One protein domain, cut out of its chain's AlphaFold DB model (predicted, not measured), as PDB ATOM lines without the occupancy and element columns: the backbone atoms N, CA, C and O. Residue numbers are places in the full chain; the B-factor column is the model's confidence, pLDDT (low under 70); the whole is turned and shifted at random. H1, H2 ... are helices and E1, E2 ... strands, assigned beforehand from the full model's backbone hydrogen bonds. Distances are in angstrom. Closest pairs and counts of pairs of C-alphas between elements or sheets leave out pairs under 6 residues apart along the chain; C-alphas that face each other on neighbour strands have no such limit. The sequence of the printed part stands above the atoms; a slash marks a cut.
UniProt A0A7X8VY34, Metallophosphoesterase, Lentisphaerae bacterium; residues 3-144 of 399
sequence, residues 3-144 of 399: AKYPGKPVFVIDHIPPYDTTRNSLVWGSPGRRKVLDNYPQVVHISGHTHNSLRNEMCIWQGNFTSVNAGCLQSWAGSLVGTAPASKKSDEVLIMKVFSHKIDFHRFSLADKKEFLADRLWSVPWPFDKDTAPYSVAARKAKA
ATOM      1  N   ALA A   3     -20.126 129.904  -8.756       92.44
ATOM      2  CA  ALA A   3     -20.298 129.696 -10.200       92.44
ATOM      3  C   ALA A   3     -18.972 129.652 -10.986       92.44
ATOM      4  O   ALA A   3     -18.877 128.980 -12.005       92.44
ATOM      5  N   LYS A   4     -17.938 130.361 -10.513       94.94
ATOM      6  CA  LYS A   4     -16.625 130.436 -11.174       94.94
ATOM      7  C   LYS A   4     -15.738 129.227 -10.850       94.94
ATOM      8  O   LYS A   4     -14.847 128.908 -11.628       94.94
ATOM      9  N   TYR A   5     -15.966 128.573  -9.709       91.25
ATOM     10  CA  TYR A   5     -15.133 127.482  -9.199       91.25
ATOM     11  C   TYR A   5     -15.999 126.284  -8.761       91.25
ATOM     12  O   TYR A   5     -16.084 125.987  -7.564       91.25
ATOM     13  N   PRO A   6     -16.675 125.602  -9.706       89.19
ATOM     14  CA  PRO A   6     -17.535 124.466  -9.389       89.19
ATOM     15  C   PRO A   6     -16.736 123.333  -8.729       89.19
ATOM     16  O   PRO A   6     -15.605 123.038  -9.118       89.19
ATOM     17  N   GLY A   7     -17.310 122.724  -7.688       87.69
ATOM     18  CA  GLY A   7     -16.691 121.619  -6.946       87.69
ATOM     19  C   GLY A   7     -15.465 121.993  -6.100       87.69
ATOM     20  O   GLY A   7     -14.867 121.111  -5.488       87.69
ATOM     21  N   LYS A   8     -15.067 123.271  -6.035       93.69
ATOM     22  CA  LYS A   8     -13.974 123.752  -5.173       93.69
ATOM     23  C   LYS A   8     -14.518 124.361  -3.879       93.69
ATOM     24  O   LYS A   8     -15.576 124.997  -3.927       93.69
ATOM     25  N   PRO A   9     -13.799 124.223  -2.747       95.88
ATOM     26  CA  PRO A   9     -14.185 124.899  -1.519       95.88
ATOM     27  C   PRO A   9     -14.097 126.416  -1.696       95.88
ATOM     28  O   PRO A   9     -13.180 126.934  -2.338       95.88
ATOM     29  N   VAL A  10     -15.060 127.127  -1.120       96.81
ATOM     30  CA  VAL A  10     -15.093 128.589  -1.046       96.81
ATOM     31  C   VAL A  10     -14.933 128.979   0.416       96.81
ATOM     32  O   VAL A  10     -15.850 128.821   1.219       96.81
ATOM     33  N   PHE A  11     -13.758 129.496   0.762       97.56
ATOM     34  CA  PHE A  11     -13.484 129.971   2.115       97.56
ATOM     35  C   PHE A  11     -14.079 131.363   2.313       97.56
ATOM     36  O   PHE A  11     -13.795 132.283   1.545       97.56
ATOM     37  N   VAL A  12     -14.900 131.516   3.349       97.81
ATOM     38  CA  VAL A  12     -15.467 132.806   3.757       97.81
ATOM     39  C   VAL A  12     -14.964 133.096   5.160       97.81
ATOM     40  O   VAL A  12     -15.244 132.330   6.076       97.81
ATOM     41  N   ILE A  13     -14.205 134.176   5.326       97.31
ATOM     42  CA  ILE A  13     -13.571 134.520   6.601       97.31
ATOM     43  C   ILE A  13     -14.090 135.881   7.041       97.31
ATOM     44  O   ILE A  13     -13.848 136.883   6.370       97.31
ATOM     45  N   ASP A  14     -14.797 135.922   8.163       94.81
ATOM     46  CA  ASP A  14     -15.189 137.168   8.811       94.81
ATOM     47  C   ASP A  14     -15.369 136.982  10.320       94.81
ATOM     48  O   ASP A  14     -15.281 135.883  10.858       94.81
ATOM     49  N   HIS A  15     -15.545 138.089  11.042       95.62
ATOM     50  CA  HIS A  15     -15.504 138.045  12.500       95.62
ATOM     51  C   HIS A  15     -16.681 137.264  13.110       95.62
ATOM     52  O   HIS A  15     -16.469 136.485  14.035       95.62
ATOM     53  N   ILE A  16     -17.903 137.463  12.600       95.75
ATOM     54  CA  ILE A  16     -19.158 137.047  13.251       95.75
ATOM     55  C   ILE A  16     -19.678 135.730  12.646       95.75
ATOM     56  O   ILE A  16     -19.983 135.710  11.449       95.75
ATOM     57  N   PRO A  17     -19.903 134.668  13.444       96.12
ATOM     58  CA  PRO A  17     -20.415 133.405  12.928       96.12
ATOM     59  C   PRO A  17     -21.833 133.533  12.341       96.12
ATOM     60  O   PRO A  17     -22.599 134.430  12.716       96.12
ATOM     61  N   PRO A  18     -22.238 132.641  11.425       97.12
ATOM     62  CA  PRO A  18     -23.627 132.472  11.041       97.12
ATOM     63  C   PRO A  18     -24.422 132.006  12.263       97.12
ATOM     64  O   PRO A  18     -23.907 131.288  13.114       97.12
ATOM     65  N   TYR A  19     -25.668 132.447  12.373       94.50
ATOM     66  CA  TYR A  19     -26.553 132.035  13.460       94.50
ATOM     67  C   TYR A  19     -26.733 130.509  13.510       94.50
ATOM     68  O   TYR A  19     -26.884 129.868  12.463       94.50
ATOM     69  N   ASP A  20     -26.755 129.968  14.731       93.00
ATOM     70  CA  ASP A  20     -27.013 128.555  15.038       93.00
ATOM     71  C   ASP A  20     -26.095 127.564  14.290       93.00
ATOM     72  O   ASP A  20     -26.543 126.585  13.690       93.00
ATOM     73  N   THR A  21     -24.793 127.867  14.262       95.81
ATOM     74  CA  THR A  21     -23.745 126.969  13.751       95.81
ATOM     75  C   THR A  21     -22.776 126.554  14.859       95.81
ATOM     76  O   THR A  21     -22.938 125.500  15.468       95.81
ATOM     77  N   THR A  22     -21.767 127.372  15.163       94.75
ATOM     78  CA  THR A  22     -20.781 127.089  16.215       94.75
ATOM     79  C   THR A  22     -21.284 127.535  17.588       94.75
ATOM     80  O   THR A  22     -22.193 128.364  17.687       94.75
ATOM     81  N   ARG A  23     -20.672 127.047  18.673       89.81
ATOM     82  CA  ARG A  23     -21.049 127.395  20.059       89.81
ATOM     83  C   ARG A  23     -21.239 128.909  20.263       89.81
ATOM     84  O   ARG A  23     -20.450 129.703  19.758       89.81
ATOM     85  N   ASN A  24     -22.270 129.308  21.017       86.25
ATOM     86  CA  ASN A  24     -22.673 130.706  21.285       86.25
ATOM     87  C   ASN A  24     -23.187 131.519  20.074       86.25
ATOM     88  O   ASN A  24     -23.635 132.654  20.250       86.25
ATOM     89  N   SER A  25     -23.220 130.960  18.858       90.56
ATOM     90  CA  SER A  25     -23.758 131.667  17.681       90.56
ATOM     91  C   SER A  25     -25.281 131.877  17.712       90.56
ATOM     92  O   SER A  25     -25.795 132.710  16.971       90.56
ATOM     93  N   LEU A  26     -26.014 131.193  18.597       84.94
ATOM     94  CA  LEU A  26     -27.427 131.491  18.870       84.94
ATOM     95  C   LEU A  26     -27.633 132.889  19.472       84.94
ATOM     96  O   LEU A  26     -28.686 133.489  19.283       84.94
ATOM     97  N   VAL A  27     -26.638 133.414  20.192       78.94
ATOM     98  CA  VAL A  27     -26.722 134.737  20.831       78.94
ATOM     99  C   VAL A  27     -25.922 135.767  20.040       78.94
ATOM    100  O   VAL A  27     -26.382 136.890  19.854       78.94
ATOM    101  N   TRP A  28     -24.726 135.402  19.567       85.31
ATOM    102  CA  TRP A  28     -23.790 136.342  18.931       85.31
ATOM    103  C   TRP A  28     -23.567 136.075  17.435       85.31
ATOM    104  O   TRP A  28     -22.687 136.669  16.819       85.31
ATOM    105  N   GLY A  29     -24.337 135.173  16.828       91.19
ATOM    106  CA  GLY A  29     -24.286 134.910  15.392       91.19
ATOM    107  C   GLY A  29     -25.226 135.804  14.584       91.19
ATOM    108  O   GLY A  29     -26.102 136.484  15.115       91.19
ATOM    109  N   SER A  30     -25.052 135.792  13.263       94.00
ATOM    110  CA  SER A  30     -25.865 136.573  12.325       94.00
ATOM    111  C   SER A  30     -26.878 135.697  11.571       94.00
ATOM    112  O   SER A  30     -26.467 134.855  10.760       94.00
ATOM    113  N   PRO A  31     -28.197 135.918  11.754       92.56
ATOM    114  CA  PRO A  31     -29.231 135.227  10.979       92.56
ATOM    115  C   PRO A  31     -29.162 135.551   9.484       92.56
ATOM    116  O   PRO A  31     -29.325 134.670   8.644       92.56
ATOM    117  N   GLY A  32     -28.854 136.807   9.137       95.12
ATOM    118  CA  GLY A  32     -28.689 137.233   7.744       95.12
ATOM    119  C   GLY A  32     -27.539 136.503   7.050       95.12
ATOM    120  O   GLY A  32     -27.701 136.030   5.927       95.12
ATOM    121  N   ARG A  33     -26.405 136.331   7.745       95.25
ATOM    122  CA  ARG A  33     -25.275 135.545   7.231       95.25
ATOM    123  C   ARG A  33     -25.662 134.084   7.025       95.25
ATOM    124  O   ARG A  33     -25.390 133.540   5.959       95.25
ATOM    125  N   ARG A  34     -26.344 133.474   8.003       96.69
ATOM    126  CA  ARG A  34     -26.831 132.091   7.900       96.69
ATOM    127  C   ARG A  34     -27.711 131.893   6.663       96.69
ATOM    128  O   ARG A  34     -27.393 131.047   5.835       96.69
ATOM    129  N   LYS A  35     -28.707 132.768   6.477       97.12
ATOM    130  CA  LYS A  35     -29.620 132.757   5.321       97.12
ATOM    131  C   LYS A  35     -28.893 132.767   3.974       97.12
ATOM    132  O   LYS A  35     -29.356 132.132   3.032       97.12
ATOM    133  N   VAL A  36     -27.788 133.505   3.854       96.81
ATOM    134  CA  VAL A  36     -27.012 133.568   2.606       96.81
ATOM    135  C   VAL A  36     -26.188 132.298   2.408       96.81
ATOM    136  O   VAL A  36     -26.262 131.699   1.335       96.81
ATOM    137  N   LEU A  37     -25.414 131.893   3.420       97.19
ATOM    138  CA  LEU A  37     -24.446 130.798   3.299       97.19
ATOM    139  C   LEU A  37     -25.103 129.420   3.158       97.19
ATOM    140  O   LEU A  37     -24.529 128.557   2.500       97.19
ATOM    141  N   ASP A  38     -26.320 129.235   3.675       97.44
ATOM    142  CA  ASP A  38     -27.094 127.995   3.511       97.44
ATOM    143  C   ASP A  38     -27.327 127.599   2.040       97.44
ATOM    144  O   ASP A  38     -27.538 126.426   1.752       97.44
ATOM    145  N   ASN A  39     -27.244 128.544   1.098       96.75
ATOM    146  CA  ASN A  39     -27.434 128.266  -0.332       96.75
ATOM    147  C   ASN A  39     -26.171 127.727  -1.029       96.75
ATOM    148  O   ASN A  39     -26.193 127.494  -2.238       96.75
ATOM    149  N   TYR A  40     -25.053 127.577  -0.311       96.56
ATOM    150  CA  TYR A  40     -23.754 127.270  -0.906       96.56
ATOM    151  C   TYR A  40     -23.025 126.155  -0.140       96.56
ATOM    152  O   TYR A  40     -22.190 126.450   0.718       96.56
ATOM    153  N   PRO A  41     -23.244 124.873  -0.490       95.19
ATOM    154  CA  PRO A  41     -22.638 123.743   0.221       95.19
ATOM    155  C   PRO A  41     -21.115 123.706   0.151       95.19
ATOM    156  O   PRO A  41     -20.448 123.173   1.031       95.19
ATOM    157  N   GLN A  42     -20.544 124.352  -0.861       95.62
ATOM    158  CA  GLN A  42     -19.103 124.485  -0.991       95.62
ATOM    159  C   GLN A  42     -18.465 125.499  -0.017       95.62
ATOM    160  O   GLN A  42     -17.249 125.696  -0.060       95.62
ATOM    161  N   VAL A  43     -19.253 126.197   0.806       97.81
ATOM    162  CA  VAL A  43     -18.723 127.175   1.760       97.81
ATOM    163  C   VAL A  43     -18.063 126.477   2.947       97.81
ATOM    164  O   VAL A  43     -18.644 125.610   3.601       97.81
ATOM    165  N   VAL A  44     -16.856 126.943   3.260       98.19
ATOM    166  CA  VAL A  44     -16.173 126.699   4.530       98.19
ATOM    167  C   VAL A  44     -16.007 128.051   5.207       98.19
ATOM    168  O   VAL A  44     -15.161 128.863   4.826       98.19
ATOM    169  N   HIS A  45     -16.884 128.335   6.163       98.31
ATOM    170  CA  HIS A  45     -16.905 129.603   6.879       98.31
ATOM    171  C   HIS A  45     -16.008 129.540   8.114       98.31
ATOM    172  O   HIS A  45     -16.144 128.620   8.915       98.31
ATOM    173  N   ILE A  46     -15.117 130.519   8.271       98.12
ATOM    174  CA  ILE A  46     -14.203 130.641   9.410       98.12
ATOM    175  C   ILE A  46     -14.523 131.932  10.159       98.12
ATOM    176  O   ILE A  46     -14.559 133.006   9.553       98.12
ATOM    177  N   SER A  47     -14.730 131.841  11.473       96.12
ATOM    178  CA  SER A  47     -15.051 133.009  12.306       96.12
ATOM    179  C   SER A  47     -14.470 132.971  13.706       96.12
ATOM    180  O   SER A  47     -13.869 131.986  14.118       96.12
ATOM    181  N   GLY A  48     -14.635 134.076  14.434       91.38
ATOM    182  CA  GLY A  48     -14.324 134.190  15.854       91.38
ATOM    183  C   GLY A  48     -15.549 134.698  16.610       91.38
ATOM    184  O   GLY A  48     -16.596 134.057  16.590       91.38
ATOM    185  N   HIS A  49     -15.409 135.853  17.271       92.88
ATOM    186  CA  HIS A  49     -16.458 136.621  17.969       92.88
ATOM    187  C   HIS A  49     -17.116 135.953  19.187       92.88
ATOM    188  O   HIS A  49     -17.452 136.637  20.147       92.88
ATOM    189  N   THR A  50     -17.244 134.629  19.208       88.00
ATOM    190  CA  THR A  50     -17.880 133.870  20.294       88.00
ATOM    191  C   THR A  50     -16.947 133.436  21.410       88.00
ATOM    192  O   THR A  50     -17.424 132.887  22.398       88.00
ATOM    193  N   HIS A  51     -15.642 133.707  21.282       88.38
ATOM    194  CA  HIS A  51     -14.657 133.505  22.349       88.38
ATOM    195  C   HIS A  51     -14.695 132.080  22.935       88.38
ATOM    196  O   HIS A  51     -14.647 131.878  24.148       88.38
ATOM    197  N   ASN A  52     -14.811 131.074  22.066       88.25
ATOM    198  CA  ASN A  52     -14.817 129.678  22.486       88.25
ATOM    199  C   ASN A  52     -13.402 129.094  22.435       88.25
ATOM    200  O   ASN A  52     -12.601 129.438  21.566       88.25
ATOM    201  N   SER A  53     -13.126 128.162  23.343       91.31
ATOM    202  CA  SER A  53     -11.973 127.266  23.234       91.31
ATOM    203  C   SER A  53     -12.222 126.241  22.118       91.31
ATOM    204  O   SER A  53     -13.309 125.669  22.022       91.31
ATOM    205  N   LEU A  54     -11.209 125.983  21.294       93.69
ATOM    206  CA  LEU A  54     -11.140 124.913  20.293       93.69
ATOM    207  C   LEU A  54     -11.165 123.505  20.914       93.69
ATOM    208  O   LEU A  54     -11.305 122.522  20.186       93.69
ATOM    209  N   ARG A  55     -11.066 123.388  22.245       92.06
ATOM    210  CA  ARG A  55     -11.358 122.146  22.983       92.06
ATOM    211  C   ARG A  55     -12.853 121.816  23.020       92.06
ATOM    212  O   ARG A  55     -13.202 120.683  23.319       92.06
ATOM    213  N   ASN A  56     -13.728 122.781  22.725       92.88
ATOM    214  CA  ASN A  56     -15.160 122.540  22.578       92.88
ATOM    215  C   ASN A  56     -15.459 121.979  21.181       92.88
ATOM    216  O   ASN A  56     -15.217 122.643  20.172       92.88
ATOM    217  N   GLU A  57     -16.021 120.773  21.112       94.25
ATOM    218  CA  GLU A  57     -16.336 120.111  19.840       94.25
ATOM    219  C   GLU A  57     -17.419 120.847  19.025       94.25
ATOM    220  O   GLU A  57     -17.509 120.680  17.809       94.25
ATOM    221  N   MET A  58     -18.179 121.759  19.633       94.44
ATOM    222  CA  MET A  58     -19.116 122.653  18.939       94.44
ATOM    223  C   MET A  58     -18.437 123.874  18.284       94.44
ATOM    224  O   MET A  58     -19.119 124.763  17.769       94.44
ATOM    225  N   CYS A  59     -17.102 123.951  18.275       95.56
ATOM    226  CA  CYS A  59     -16.350 124.921  17.471       95.56
ATOM    227  C   CYS A  59     -16.257 124.537  15.987       95.56
ATOM    228  O   CYS A  59     -15.838 125.362  15.183       95.56
ATOM    229  N   ILE A  60     -16.704 123.345  15.600       97.81
ATOM    230  CA  ILE A  60     -16.984 122.984  14.209       97.81
ATOM    231  C   ILE A  60     -18.448 122.573  14.082       97.81
ATOM    232  O   ILE A  60     -19.009 121.940  14.977       97.81
ATOM    233  N   TRP A  61     -19.077 122.933  12.970       97.94
ATOM    234  CA  TRP A  61     -20.463 122.615  12.660       97.94
ATOM    235  C   TRP A  61     -20.621 122.300  11.176       97.94
ATOM    236  O   TRP A  61     -20.035 122.974  10.326       97.94
ATOM    237  N   GLN A  62     -21.448 121.301  10.868       97.94
ATOM    238  CA  GLN A  62     -21.877 121.002   9.508       97.94
ATOM    239  C   GLN A  62     -23.395 120.840   9.424       97.94
ATOM    240  O   GLN A  62     -24.003 120.093  10.190       97.94
ATOM    241  N   GLY A  63     -23.976 121.539   8.456       96.50
ATOM    242  CA  GLY A  63     -25.366 121.411   8.032       96.50
ATOM    243  C   GLY A  63     -25.423 121.583   6.522       96.50
ATOM    244  O   GLY A  63     -24.904 120.745   5.798       96.50
ATOM    245  N   ASN A  64     -25.968 122.695   6.029       96.88
ATOM    246  CA  ASN A  64     -25.930 122.981   4.589       96.88
ATOM    247  C   ASN A  64     -24.534 123.352   4.078       96.88
ATOM    248  O   ASN A  64     -24.300 123.265   2.883       96.88
ATOM    249  N   PHE A  65     -23.625 123.766   4.962       97.75
ATOM    250  CA  PHE A  65     -22.230 124.113   4.682       97.75
ATOM    251  C   PHE A  65     -21.377 123.810   5.928       97.75
ATOM    252  O   PHE A  65     -21.911 123.385   6.958       97.75
ATOM    253  N   THR A  66     -20.062 124.039   5.861       98.38
ATOM    254  CA  THR A  66     -19.157 123.879   7.013       98.38
ATOM    255  C   THR A  66     -18.875 125.228   7.678       98.38
ATOM    256  O   THR A  66     -18.484 126.179   7.005       98.38
ATOM    257  N   SER A  67     -19.024 125.320   9.000       98.31
ATOM    258  CA  SER A  67     -18.677 126.502   9.801       98.31
ATOM    259  C   SER A  67     -17.698 126.114  10.904       98.31
ATOM    260  O   SER A  67     -17.916 125.128  11.606       98.31
ATOM    261  N   VAL A  68     -16.615 126.876  11.049       98.25
ATOM    262  CA  VAL A  68     -15.542 126.610  12.010       98.25
ATOM    263  C   VAL A  68     -15.195 127.888  12.766       98.25
ATOM    264  O   VAL A  68     -15.014 128.958  12.183       98.25
ATOM    265  N   ASN A  69     -15.091 127.778  14.083       95.50
ATOM    266  CA  ASN A  69     -14.548 128.814  14.938       95.50
ATOM    267  C   ASN A  69     -13.020 128.693  14.961       95.50
ATOM    268  O   ASN A  69     -12.487 127.603  15.139       95.50
ATOM    269  N   ALA A  70     -12.318 129.807  14.800       94.25
ATOM    270  CA  ALA A  70     -10.860 129.863  14.775       94.25
ATOM    271  C   ALA A  70     -10.222 129.889  16.177       94.25
ATOM    272  O   ALA A  70      -8.997 129.932  16.281       94.25
ATOM    273  N   GLY A  71     -11.030 129.849  17.242       89.75
ATOM    274  CA  GLY A  71     -10.577 129.884  18.628       89.75
ATOM    275  C   GLY A  71     -10.541 131.296  19.202       89.75
ATOM    276  O   GLY A  71     -11.131 132.242  18.669       89.75
ATOM    277  N   CYS A  72      -9.859 131.444  20.334       87.50
ATOM    278  CA  CYS A  72      -9.689 132.724  21.007       87.50
ATOM    279  C   CYS A  72      -8.428 132.732  21.877       87.50
ATOM    280  O   CYS A  72      -7.906 131.688  22.250       87.50
ATOM    281  N   LEU A  73      -7.978 133.931  22.253       87.50
ATOM    282  CA  LEU A  73      -6.946 134.116  23.283       87.50
ATOM    283  C   LEU A  73      -7.549 134.425  24.668       87.50
ATOM    284  O   LEU A  73      -6.855 134.580  25.672       87.50
ATOM    285  N   GLN A  74      -8.875 134.534  24.735       83.19
ATOM    286  CA  GLN A  74      -9.616 134.795  25.960       83.19
ATOM    287  C   GLN A  74     -11.032 134.253  25.803       83.19
ATOM    288  O   GLN A  74     -11.817 134.787  25.018       83.19
ATOM    289  N   SER A  75     -11.347 133.209  26.561       80.31
ATOM    290  CA  SER A  75     -12.671 132.599  26.607       80.31
ATOM    291  C   SER A  75     -13.541 133.214  27.702       80.31
ATOM    292  O   SER A  75     -13.045 133.805  28.667       80.31
ATOM    293  N   TRP A  76     -14.855 133.136  27.512       73.12
ATOM    294  CA  TRP A  76     -15.860 133.670  28.433       73.12
ATOM    295  C   TRP A  76     -16.652 132.511  29.043       73.12
ATOM    296  O   TRP A  76     -16.824 131.485  28.382       73.12
ATOM    297  N   ALA A  77     -17.119 132.664  30.289       66.12
ATOM    298  CA  ALA A  77     -17.815 131.593  31.000       66.12
ATOM    299  C   ALA A  77     -19.062 131.997  31.796       66.12
ATOM    300  O   ALA A  77     -19.174 133.127  32.251       66.12
ATOM    301  N   GLY A  78     -19.952 131.033  32.041       59.94
ATOM    302  CA  GLY A  78     -21.057 131.152  33.000       59.94
ATOM    303  C   GLY A  78     -22.387 131.591  32.383       59.94
ATOM    304  O   GLY A  78     -22.463 132.558  31.626       59.94
ATOM    305  N   SER A  79     -23.449 130.862  32.726       64.06
ATOM    306  CA  SER A  79     -24.847 131.191  32.420       64.06
ATOM    307  C   SER A  79     -25.654 131.122  33.718       64.06
ATOM    308  O   SER A  79     -25.260 130.427  34.642       64.06
ATOM    309  N   LEU A  80     -26.752 131.870  33.847       65.88
ATOM    310  CA  LEU A  80     -27.644 131.839  35.024       65.88
ATOM    311  C   LEU A  80     -27.082 132.303  36.397       65.88
ATOM    312  O   LEU A  80     -27.854 132.454  37.337       65.88
ATOM    313  N   VAL A  81     -25.786 132.587  36.550       68.19
ATOM    314  CA  VAL A  81     -25.144 132.722  37.882       68.19
ATOM    315  C   VAL A  81     -25.205 134.102  38.560       68.19
ATOM    316  O   VAL A  81     -24.550 134.303  39.581       68.19
ATOM    317  N   GLY A  82     -25.936 135.094  38.037       58.72
ATOM    318  CA  GLY A  82     -26.048 136.423  38.687       58.72
ATOM    319  C   GLY A  82     -24.748 137.238  38.782       58.72
ATOM    320  O   GLY A  82     -24.781 138.421  39.101       58.72
ATOM    321  N   THR A  83     -23.617 136.624  38.449       63.47
ATOM    322  CA  THR A  83     -22.259 137.141  38.578       63.47
ATOM    323  C   THR A  83     -21.664 137.259  37.184       63.47
ATOM    324  O   THR A  83     -21.932 136.430  36.312       63.47
ATOM    325  N   ALA A  84     -20.883 138.311  36.937       59.84
ATOM    326  CA  ALA A  84     -20.246 138.488  35.639       59.84
ATOM    327  C   ALA A  84     -19.292 137.310  35.325       59.84
ATOM    328  O   ALA A  84     -18.564 136.878  36.221       59.84
ATOM    329  N   PRO A  85     -19.251 136.828  34.065       62.25
ATOM    330  CA  PRO A  85     -18.256 135.867  33.600       62.25
ATOM    331  C   PRO A  85     -16.839 136.240  34.028       62.25
ATOM    332  O   PRO A  85     -16.366 137.332  33.703       62.25
ATOM    333  N   ALA A  86     -16.117 135.325  34.677       64.75
ATOM    334  CA  ALA A  86     -14.671 135.465  34.763       64.75
ATOM    335  C   ALA A  86     -14.088 135.285  33.356       64.75
ATOM    336  O   ALA A  86     -14.382 134.301  32.672       64.75
ATOM    337  N   SER A  87     -13.262 136.230  32.910       69.12
ATOM    338  CA  SER A  87     -12.532 136.036  31.664       69.12
ATOM    339  C   SER A  87     -11.436 134.999  31.880       69.12
ATOM    340  O   SER A  87     -10.624 135.144  32.796       69.12
ATOM    341  N   LYS A  88     -11.395 133.974  31.035       76.19
ATOM    342  CA  LYS A  88     -10.468 132.852  31.152       76.19
ATOM    343  C   LYS A  88      -9.448 132.939  30.022       76.19
ATOM    344  O   LYS A  88      -9.826 133.002  28.854       76.19
ATOM    345  N   LYS A  89      -8.155 132.977  30.348       82.50
ATOM    346  CA  LYS A  89      -7.098 132.989  29.326       82.50
ATOM    347  C   LYS A  89      -7.217 131.731  28.461       82.50
ATOM    348  O   LYS A  89      -7.394 130.637  28.990       82.50
ATOM    349  N   SER A  90      -7.121 131.909  27.152       81.69
ATOM    350  CA  SER A  90      -6.928 130.827  26.189       81.69
ATOM    351  C   SER A  90      -5.716 131.183  25.331       81.69
ATOM    352  O   SER A  90      -5.248 132.320  25.319       81.69
ATOM    353  N   ASP A  91      -5.132 130.204  24.680       86.81
ATOM    354  CA  ASP A  91      -3.887 130.331  23.932       86.81
ATOM    355  C   ASP A  91      -3.945 129.468  22.672       86.81
ATOM    356  O   ASP A  91      -2.941 128.947  22.201       86.81
ATOM    357  N   GLU A  92      -5.152 129.283  22.147       91.38
ATOM    358  CA  GLU A  92      -5.445 128.266  21.156       91.38
ATOM    359  C   GLU A  92      -5.557 128.874  19.761       91.38
ATOM    360  O   GLU A  92      -6.204 129.905  19.561       91.38
ATOM    361  N   VAL A  93      -4.947 128.213  18.779       93.06
ATOM    362  CA  VAL A  93      -4.996 128.609  17.369       93.06
ATOM    363  C   VAL A  93      -5.334 127.422  16.478       93.06
ATOM    364  O   VAL A  93      -5.028 126.270  16.793       93.06
ATOM    365  N   LEU A  94      -5.956 127.716  15.340       95.75
ATOM    366  CA  LEU A  94      -6.340 126.731  14.338       95.75
ATOM    367  C   LEU A  94      -5.359 126.762  13.156       95.75
ATOM    368  O   LEU A  94      -5.109 127.826  12.589       95.75
ATOM    369  N   ILE A  95      -4.846 125.602  12.743       95.81
ATOM    370  CA  ILE A  95      -4.085 125.443  11.495       95.81
ATOM    371  C   ILE A  95      -4.920 124.619  10.518       95.81
ATOM    372  O   ILE A  95      -5.187 123.443  10.753       95.81
ATOM    373  N   MET A  96      -5.302 125.231   9.400       97.19
ATOM    374  CA  MET A  96      -6.075 124.582   8.343       97.19
ATOM    375  C   MET A  96      -5.150 124.079   7.227       97.19
ATOM    376  O   MET A  96      -4.386 124.858   6.656       97.19
ATOM    377  N   LYS A  97      -5.245 122.793   6.881       97.75
ATOM    378  CA  LYS A  97      -4.575 122.179   5.725       97.75
ATOM    379  C   LYS A  97      -5.618 121.765   4.695       97.75
ATOM    380  O   LYS A  97      -6.550 121.030   5.006       97.75
ATOM    381  N   VAL A  98      -5.459 122.236   3.464       97.19
ATOM    382  CA  VAL A  98      -6.435 122.037   2.386       97.19
ATOM    383  C   VAL A  98      -5.861 121.070   1.359       97.19
ATOM    384  O   VAL A  98      -4.819 121.337   0.765       97.19
ATOM    385  N   PHE A  99      -6.563 119.965   1.132       97.00
ATOM    386  CA  PHE A  99      -6.230 118.954   0.136       97.00
ATOM    387  C   PHE A  99      -7.319 118.891  -0.938       97.00
ATOM    388  O   PHE A  99      -8.391 119.479  -0.809       97.00
ATOM    389  N   SER A 100      -7.065 118.147  -2.014       93.88
ATOM    390  CA  SER A 100      -8.057 117.943  -3.078       93.88
ATOM    391  C   SER A 100      -9.315 117.197  -2.613       93.88
ATOM    392  O   SER A 100     -10.383 117.427  -3.173       93.88
ATOM    393  N   HIS A 101      -9.180 116.322  -1.612       95.44
ATOM    394  CA  HIS A 101     -10.212 115.385  -1.151       95.44
ATOM    395  C   HIS A 101     -10.662 115.620   0.298       95.44
ATOM    396  O   HIS A 101     -11.522 114.894   0.791       95.44
ATOM    397  N   LYS A 102     -10.061 116.585   1.008       97.38
ATOM    398  CA  LYS A 102     -10.418 116.917   2.394       97.38
ATOM    399  C   LYS A 102      -9.837 118.248   2.859       97.38
ATOM    400  O   LYS A 102      -8.908 118.781   2.250       97.38
ATOM    401  N   ILE A 103     -10.347 118.744   3.979       98.31
ATOM    402  CA  ILE A 103      -9.815 119.894   4.709       98.31
ATOM    403  C   ILE A 103      -9.609 119.475   6.161       98.31
ATOM    404  O   ILE A 103     -10.564 119.091   6.832       98.31
ATOM    405  N   ASP A 104      -8.372 119.561   6.636       98.31
ATOM    406  CA  ASP A 104      -7.992 119.202   8.000       98.31
ATOM    407  C   ASP A 104      -7.809 120.469   8.844       98.31
ATOM    408  O   ASP A 104      -7.120 121.404   8.430       98.31
ATOM    409  N   PHE A 105      -8.391 120.499  10.040       98.25
ATOM    410  CA  PHE A 105      -8.274 121.589  11.005       98.25
ATOM    411  C   PHE A 105      -7.581 121.091  12.272       98.25
ATOM    412  O   PHE A 105      -8.177 120.431  13.123       98.25
ATOM    413  N   HIS A 106      -6.304 121.429  12.389       97.88
ATOM    414  CA  HIS A 106      -5.467 121.097  13.532       97.88
ATOM    415  C   HIS A 106      -5.584 122.170  14.615       97.88
ATOM    416  O   HIS A 106      -5.642 123.364  14.312       97.88
ATOM    417  N   ARG A 107      -5.568 121.756  15.883       96.38
ATOM    418  CA  ARG A 107      -5.756 122.646  17.036       96.38
ATOM    419  C   ARG A 107      -4.471 122.720  17.846       96.38
ATOM    420  O   ARG A 107      -3.964 121.699  18.297       96.38
ATOM    421  N   PHE A 108      -3.933 123.921  18.019       95.31
ATOM    422  CA  PHE A 108      -2.628 124.140  18.638       95.31
ATOM    423  C   PHE A 108      -2.734 125.005  19.883       95.31
ATOM    424  O   PHE A 108      -3.454 125.998  19.894       95.31
ATOM    425  N   SER A 109      -1.978 124.631  20.912       91.94
ATOM    426  CA  SER A 109      -1.745 125.430  22.114       91.94
ATOM    427  C   SER A 109      -0.460 126.233  21.917       91.94
ATOM    428  O   SER A 109       0.595 125.656  21.638       91.94
ATOM    429  N   LEU A 110      -0.539 127.558  22.027       90.44
ATOM    430  CA  LEU A 110       0.611 128.455  21.909       90.44
ATOM    431  C   LEU A 110       1.502 128.403  23.155       90.44
ATOM    432  O   LEU A 110       2.720 128.525  23.013       90.44
ATOM    433  N   ALA A 111       0.944 128.209  24.356       87.69
ATOM    434  CA  ALA A 111       1.743 128.072  25.573       87.69
ATOM    435  C   ALA A 111       2.494 126.739  25.584       87.69
ATOM    436  O   ALA A 111       3.682 126.717  25.903       87.69
ATOM    437  N   ASP A 112       1.835 125.652  25.173       88.00
ATOM    438  CA  ASP A 112       2.462 124.328  25.122       88.00
ATOM    439  C   ASP A 112       3.274 124.095  23.836       88.00
ATOM    440  O   ASP A 112       4.002 123.107  23.741       88.00
ATOM    441  N   LYS A 113       3.127 124.973  22.832       92.50
ATOM    442  CA  LYS A 113       3.757 124.892  21.501       92.50
ATOM    443  C   LYS A 113       3.532 123.547  20.797       92.50
ATOM    444  O   LYS A 113       4.419 123.043  20.108       92.50
ATOM    445  N   LYS A 114       2.348 122.955  20.968       93.88
ATOM    446  CA  LYS A 114       2.013 121.627  20.434       93.88
ATOM    447  C   LYS A 114       0.573 121.547  19.954       93.88
ATOM    448  O   LYS A 114      -0.297 122.282  20.426       93.88
ATOM    449  N   GLU A 115       0.332 120.614  19.042       95.88
ATOM    450  CA  GLU A 115      -1.021 120.202  18.683       95.88
ATOM    451  C   GLU A 115      -1.675 119.488  19.875       95.88
ATOM    452  O   GLU A 115      -1.026 118.711  20.580       95.88
ATOM    453  N   PHE A 116      -2.959 119.743  20.106       93.56
ATOM    454  CA  PHE A 116      -3.780 118.997  21.052       93.56
ATOM    455  C   PHE A 116      -4.952 118.338  20.325       93.56
ATOM    456  O   PHE A 116      -5.426 118.845  19.310       93.56
ATOM    457  N   LEU A 117      -5.422 117.206  20.863       92.94
ATOM    458  CA  LEU A 117      -6.476 116.386  20.247       92.94
ATOM    459  C   LEU A 117      -6.130 115.975  18.797       92.94
ATOM    460  O   LEU A 117      -6.995 115.984  17.918       92.94
ATOM    461  N   ALA A 118      -4.855 115.649  18.545       93.50
ATOM    462  CA  ALA A 118      -4.344 115.243  17.230       93.50
ATOM    463  C   ALA A 118      -4.925 113.892  16.766       93.50
ATOM    464  O   ALA A 118      -5.155 113.673  15.580       93.50
ATOM    465  N   ASP A 119      -5.223 113.007  17.717       93.06
ATOM    466  CA  ASP A 119      -5.955 111.748  17.540       93.06
ATOM    467  C   ASP A 119      -7.443 111.956  17.214       93.06
ATOM    468  O   ASP A 119      -8.135 111.032  16.791       93.06
ATOM    469  N   ARG A 120      -7.934 113.188  17.371       92.44
ATOM    470  CA  ARG A 120      -9.321 113.594  17.134       92.44
ATOM    471  C   ARG A 120      -9.414 114.749  16.142       92.44
ATOM    472  O   ARG A 120     -10.240 115.646  16.304       92.44
ATOM    473  N   LEU A 121      -8.543 114.750  15.135       96.25
ATOM    474  CA  LEU A 121      -8.483 115.763  14.084       96.25
ATOM    475  C   LEU A 121      -9.865 116.053  13.476       96.25
ATOM    476  O   LEU A 121     -10.614 115.138  13.121       96.25
ATOM    477  N   TRP A 122     -10.173 117.334  13.276       97.81
ATOM    478  CA  TRP A 122     -11.315 117.711  12.455       97.81
ATOM    479  C   TRP A 122     -10.938 117.611  10.975       97.81
ATOM    480  O   TRP A 122     -10.188 118.440  10.472       97.81
ATOM    481  N   SER A 123     -11.440 116.595  10.282       97.69
ATOM    482  CA  SER A 123     -11.201 116.325   8.868       97.69
ATOM    483  C   SER A 123     -12.524 116.318   8.111       97.69
ATOM    484  O   SER A 123     -13.372 115.448   8.306       97.69
ATOM    485  N   VAL A 124     -12.724 117.324   7.266       97.38
ATOM    486  CA  VAL A 124     -13.929 117.497   6.450       97.38
ATOM    487  C   VAL A 124     -13.691 116.880   5.072       97.38
ATOM    488  O   VAL A 124     -12.844 117.401   4.343       97.38
ATOM    489  N   PRO A 125     -14.417 115.813   4.684       96.50
ATOM    490  CA  PRO A 125     -14.315 115.237   3.345       96.50
ATOM    491  C   PRO A 125     -14.686 116.242   2.250       96.50
ATOM    492  O   PRO A 125     -15.523 117.124   2.457       96.50
ATOM    493  N   TRP A 126     -14.064 116.098   1.078       95.38
ATOM    494  CA  TRP A 126     -14.338 116.926  -0.092       95.38
ATOM    495  C   TRP A 126     -14.547 116.085  -1.365       95.38
ATOM    496  O   TRP A 126     -13.722 115.206  -1.627       95.38
ATOM    497  N   PRO A 127     -15.574 116.366  -2.200       93.69
ATOM    498  CA  PRO A 127     -16.559 117.451  -2.087       93.69
ATOM    499  C   PRO A 127     -17.476 117.312  -0.865       93.69
ATOM    500  O   PRO A 127     -17.753 116.201  -0.424       93.69
ATOM    501  N   PHE A 128     -17.905 118.445  -0.299       94.50
ATOM    502  CA  PHE A 128     -18.803 118.440   0.855       94.50
ATOM    503  C   PHE A 128     -20.160 117.844   0.480       94.50
ATOM    504  O   PHE A 128     -20.799 118.283  -0.478       94.50
ATOM    505  N   ASP A 129     -20.602 116.891   1.289       93.19
ATOM    506  CA  ASP A 129     -21.932 116.311   1.253       93.19
ATOM    507  C   ASP A 129     -22.536 116.401   2.658       93.19
ATOM    508  O   ASP A 129     -21.970 115.903   3.634       93.19
ATOM    509  N   LYS A 130     -23.685 117.073   2.763       91.94
ATOM    510  CA  LYS A 130     -24.378 117.301   4.036       91.94
ATOM    511  C   LYS A 130     -24.925 116.009   4.646       91.94
ATOM    512  O   LYS A 130     -25.054 115.939   5.865       91.94
ATOM    513  N   ASP A 131     -25.242 115.009   3.823       91.62
ATOM    514  CA  ASP A 131     -25.901 113.784   4.283       91.62
ATOM    515  C   ASP A 131     -24.889 112.803   4.903       91.62
ATOM    516  O   ASP A 131     -25.246 111.979   5.745       91.62
ATOM    517  N   THR A 132     -23.605 112.951   4.564       91.81
ATOM    518  CA  THR A 132     -22.482 112.173   5.116       91.81
ATOM    519  C   THR A 132     -21.550 112.997   6.016       91.81
ATOM    520  O   THR A 132     -20.537 112.489   6.505       91.81
ATOM    521  N   ALA A 133     -21.895 114.261   6.281       93.62
ATOM    522  CA  ALA A 133     -21.076 115.207   7.026       93.62
ATOM    523  C   ALA A 133     -20.788 114.747   8.479       93.62
ATOM    524  O   ALA A 133     -21.717 114.636   9.290       93.62
ATOM    525  N   PRO A 134     -19.513 114.531   8.867       93.94
ATOM    526  CA  PRO A 134     -19.166 113.984  10.183       93.94
ATOM    527  C   PRO A 134     -19.423 114.945  11.354       93.94
ATOM    528  O   PRO A 134     -19.573 114.492  12.490       93.94
ATOM    529  N   TYR A 135     -19.499 116.258  11.106       96.69
ATOM    530  CA  TYR A 135     -19.657 117.283  12.147       96.69
ATOM    531  C   TYR A 135     -21.088 117.818  12.280       96.69
ATOM    532  O   TYR A 135     -21.303 118.913  12.814       96.69
ATOM    533  N   SER A 136     -22.088 117.046  11.851       94.75
ATOM    534  CA  SER A 136     -23.481 117.353  12.181       94.75
ATOM    535  C   SER A 136     -23.703 117.257  13.696       94.75
ATOM    536  O   SER A 136     -23.181 116.364  14.370       94.75
ATOM    537  N   VAL A 137     -24.447 118.208  14.264       93.50
ATOM    538  CA  VAL A 137     -24.715 118.242  15.715       93.50
ATOM    539  C   VAL A 137     -25.526 117.021  16.134       93.50
ATOM    540  O   VAL A 137     -25.187 116.376  17.120       93.50
ATOM    541  N   ALA A 138     -26.554 116.660  15.362       92.38
ATOM    542  CA  ALA A 138     -27.413 115.518  15.666       92.38
ATOM    543  C   ALA A 138     -26.635 114.192  15.662       92.38
ATOM    544  O   ALA A 138     -26.764 113.400  16.594       92.38
ATOM    545  N   ALA A 139     -25.787 113.968  14.650       92.56
ATOM    546  CA  ALA A 139     -25.003 112.740  14.545       92.56
ATOM    547  C   ALA A 139     -23.961 112.626  15.665       92.56
ATOM    548  O   ALA A 139     -23.762 111.540  16.207       92.56
ATOM    549  N   ARG A 140     -23.312 113.739  16.028       95.12
ATOM    550  CA  ARG A 140     -22.344 113.762  17.129       95.12
ATOM    551  C   ARG A 140     -23.022 113.599  18.481       95.12
ATOM    552  O   ARG A 140     -22.589 112.752  19.250       95.12
ATOM    553  N   LYS A 141     -24.146 114.282  18.719       95.44
ATOM    554  CA  LYS A 141     -24.952 114.118  19.935       95.44
ATOM    555  C   LYS A 141     -25.354 112.664  20.177       95.44
ATOM    556  O   LYS A 141     -25.233 112.188  21.296       95.44
ATOM    557  N   ALA A 142     -25.805 111.963  19.134       94.62
ATOM    558  CA  ALA A 142     -26.246 110.570  19.234       94.62
ATOM    559  C   ALA A 142     -25.116 109.582  19.576       94.62
ATOM    560  O   ALA A 142     -25.389 108.492  20.073       94.62
ATOM    561  N   LYS A 143     -23.860 109.941  19.287       92.75
ATOM    562  CA  LYS A 143     -22.670 109.114  19.546       92.75
ATOM    563  C   LYS A 143     -21.899 109.549  20.787       92.75
ATOM    564  O   LYS A 143     -21.097 108.768  21.292       92.75
ATOM    565  N   ALA A 144     -22.094 110.789  21.226       93.62
ATOM    566  CA  ALA A 144     -21.367 111.345  22.344       93.62
ATOM    567  C   ALA A 144     -21.720 110.577  23.630       93.62
ATOM    568  O   ALA A 144     -22.899 110.325  23.907       93.62
TER     569      ALA A 144
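Overview. This is residues 3 to 144 of the 399 residues of the protein "Metallophosphoesterase" of Lentisphaerae bacterium (UniProt A0A7X8VY34). There is little regular structure: two small four-stranded sheets, mixed E1 E2 E4 E3 and antiparallel, branched E5 to E8, partly face to face, H1 and H2 beyond the first, H3 by its edge strand E3. The printed part has 142 residues, 56 in named elements, order E1 H1 H2 E2 E3 E4 E5 E6 E7 E8 H3, class mixed. It is compact, radius of gyration of the C-alphas 15.3 A, spans 49 by 35 by 31 A.

Along the chain. Find C-alpha 10 at (-15.093, 128.589, -1.046), where E1, residues 10 to 13, begins; then come H1, 25 to 28, H2, 31 to 37, E2, 43 to 47, E3, 60 to 62, E4, 66 to 69, E5, 92 to 98, E6, 102 to 109, 23.2 A long, E7, 114 to 116, E8, 122 to 125, and H3, 137 to 143, which ends with C-alpha 143 at (-22.670, 109.114, 19.546).

Arrangement. Look at N 12 and O 44, 3.0 A, between parallel E1 and E2, and N 95 and O 106, 2.8 A, between E5 and E6, a hairpin.

Size, cuts and confidence. The printed part has no cut; residues 77 to 87 are under pLDDT 70.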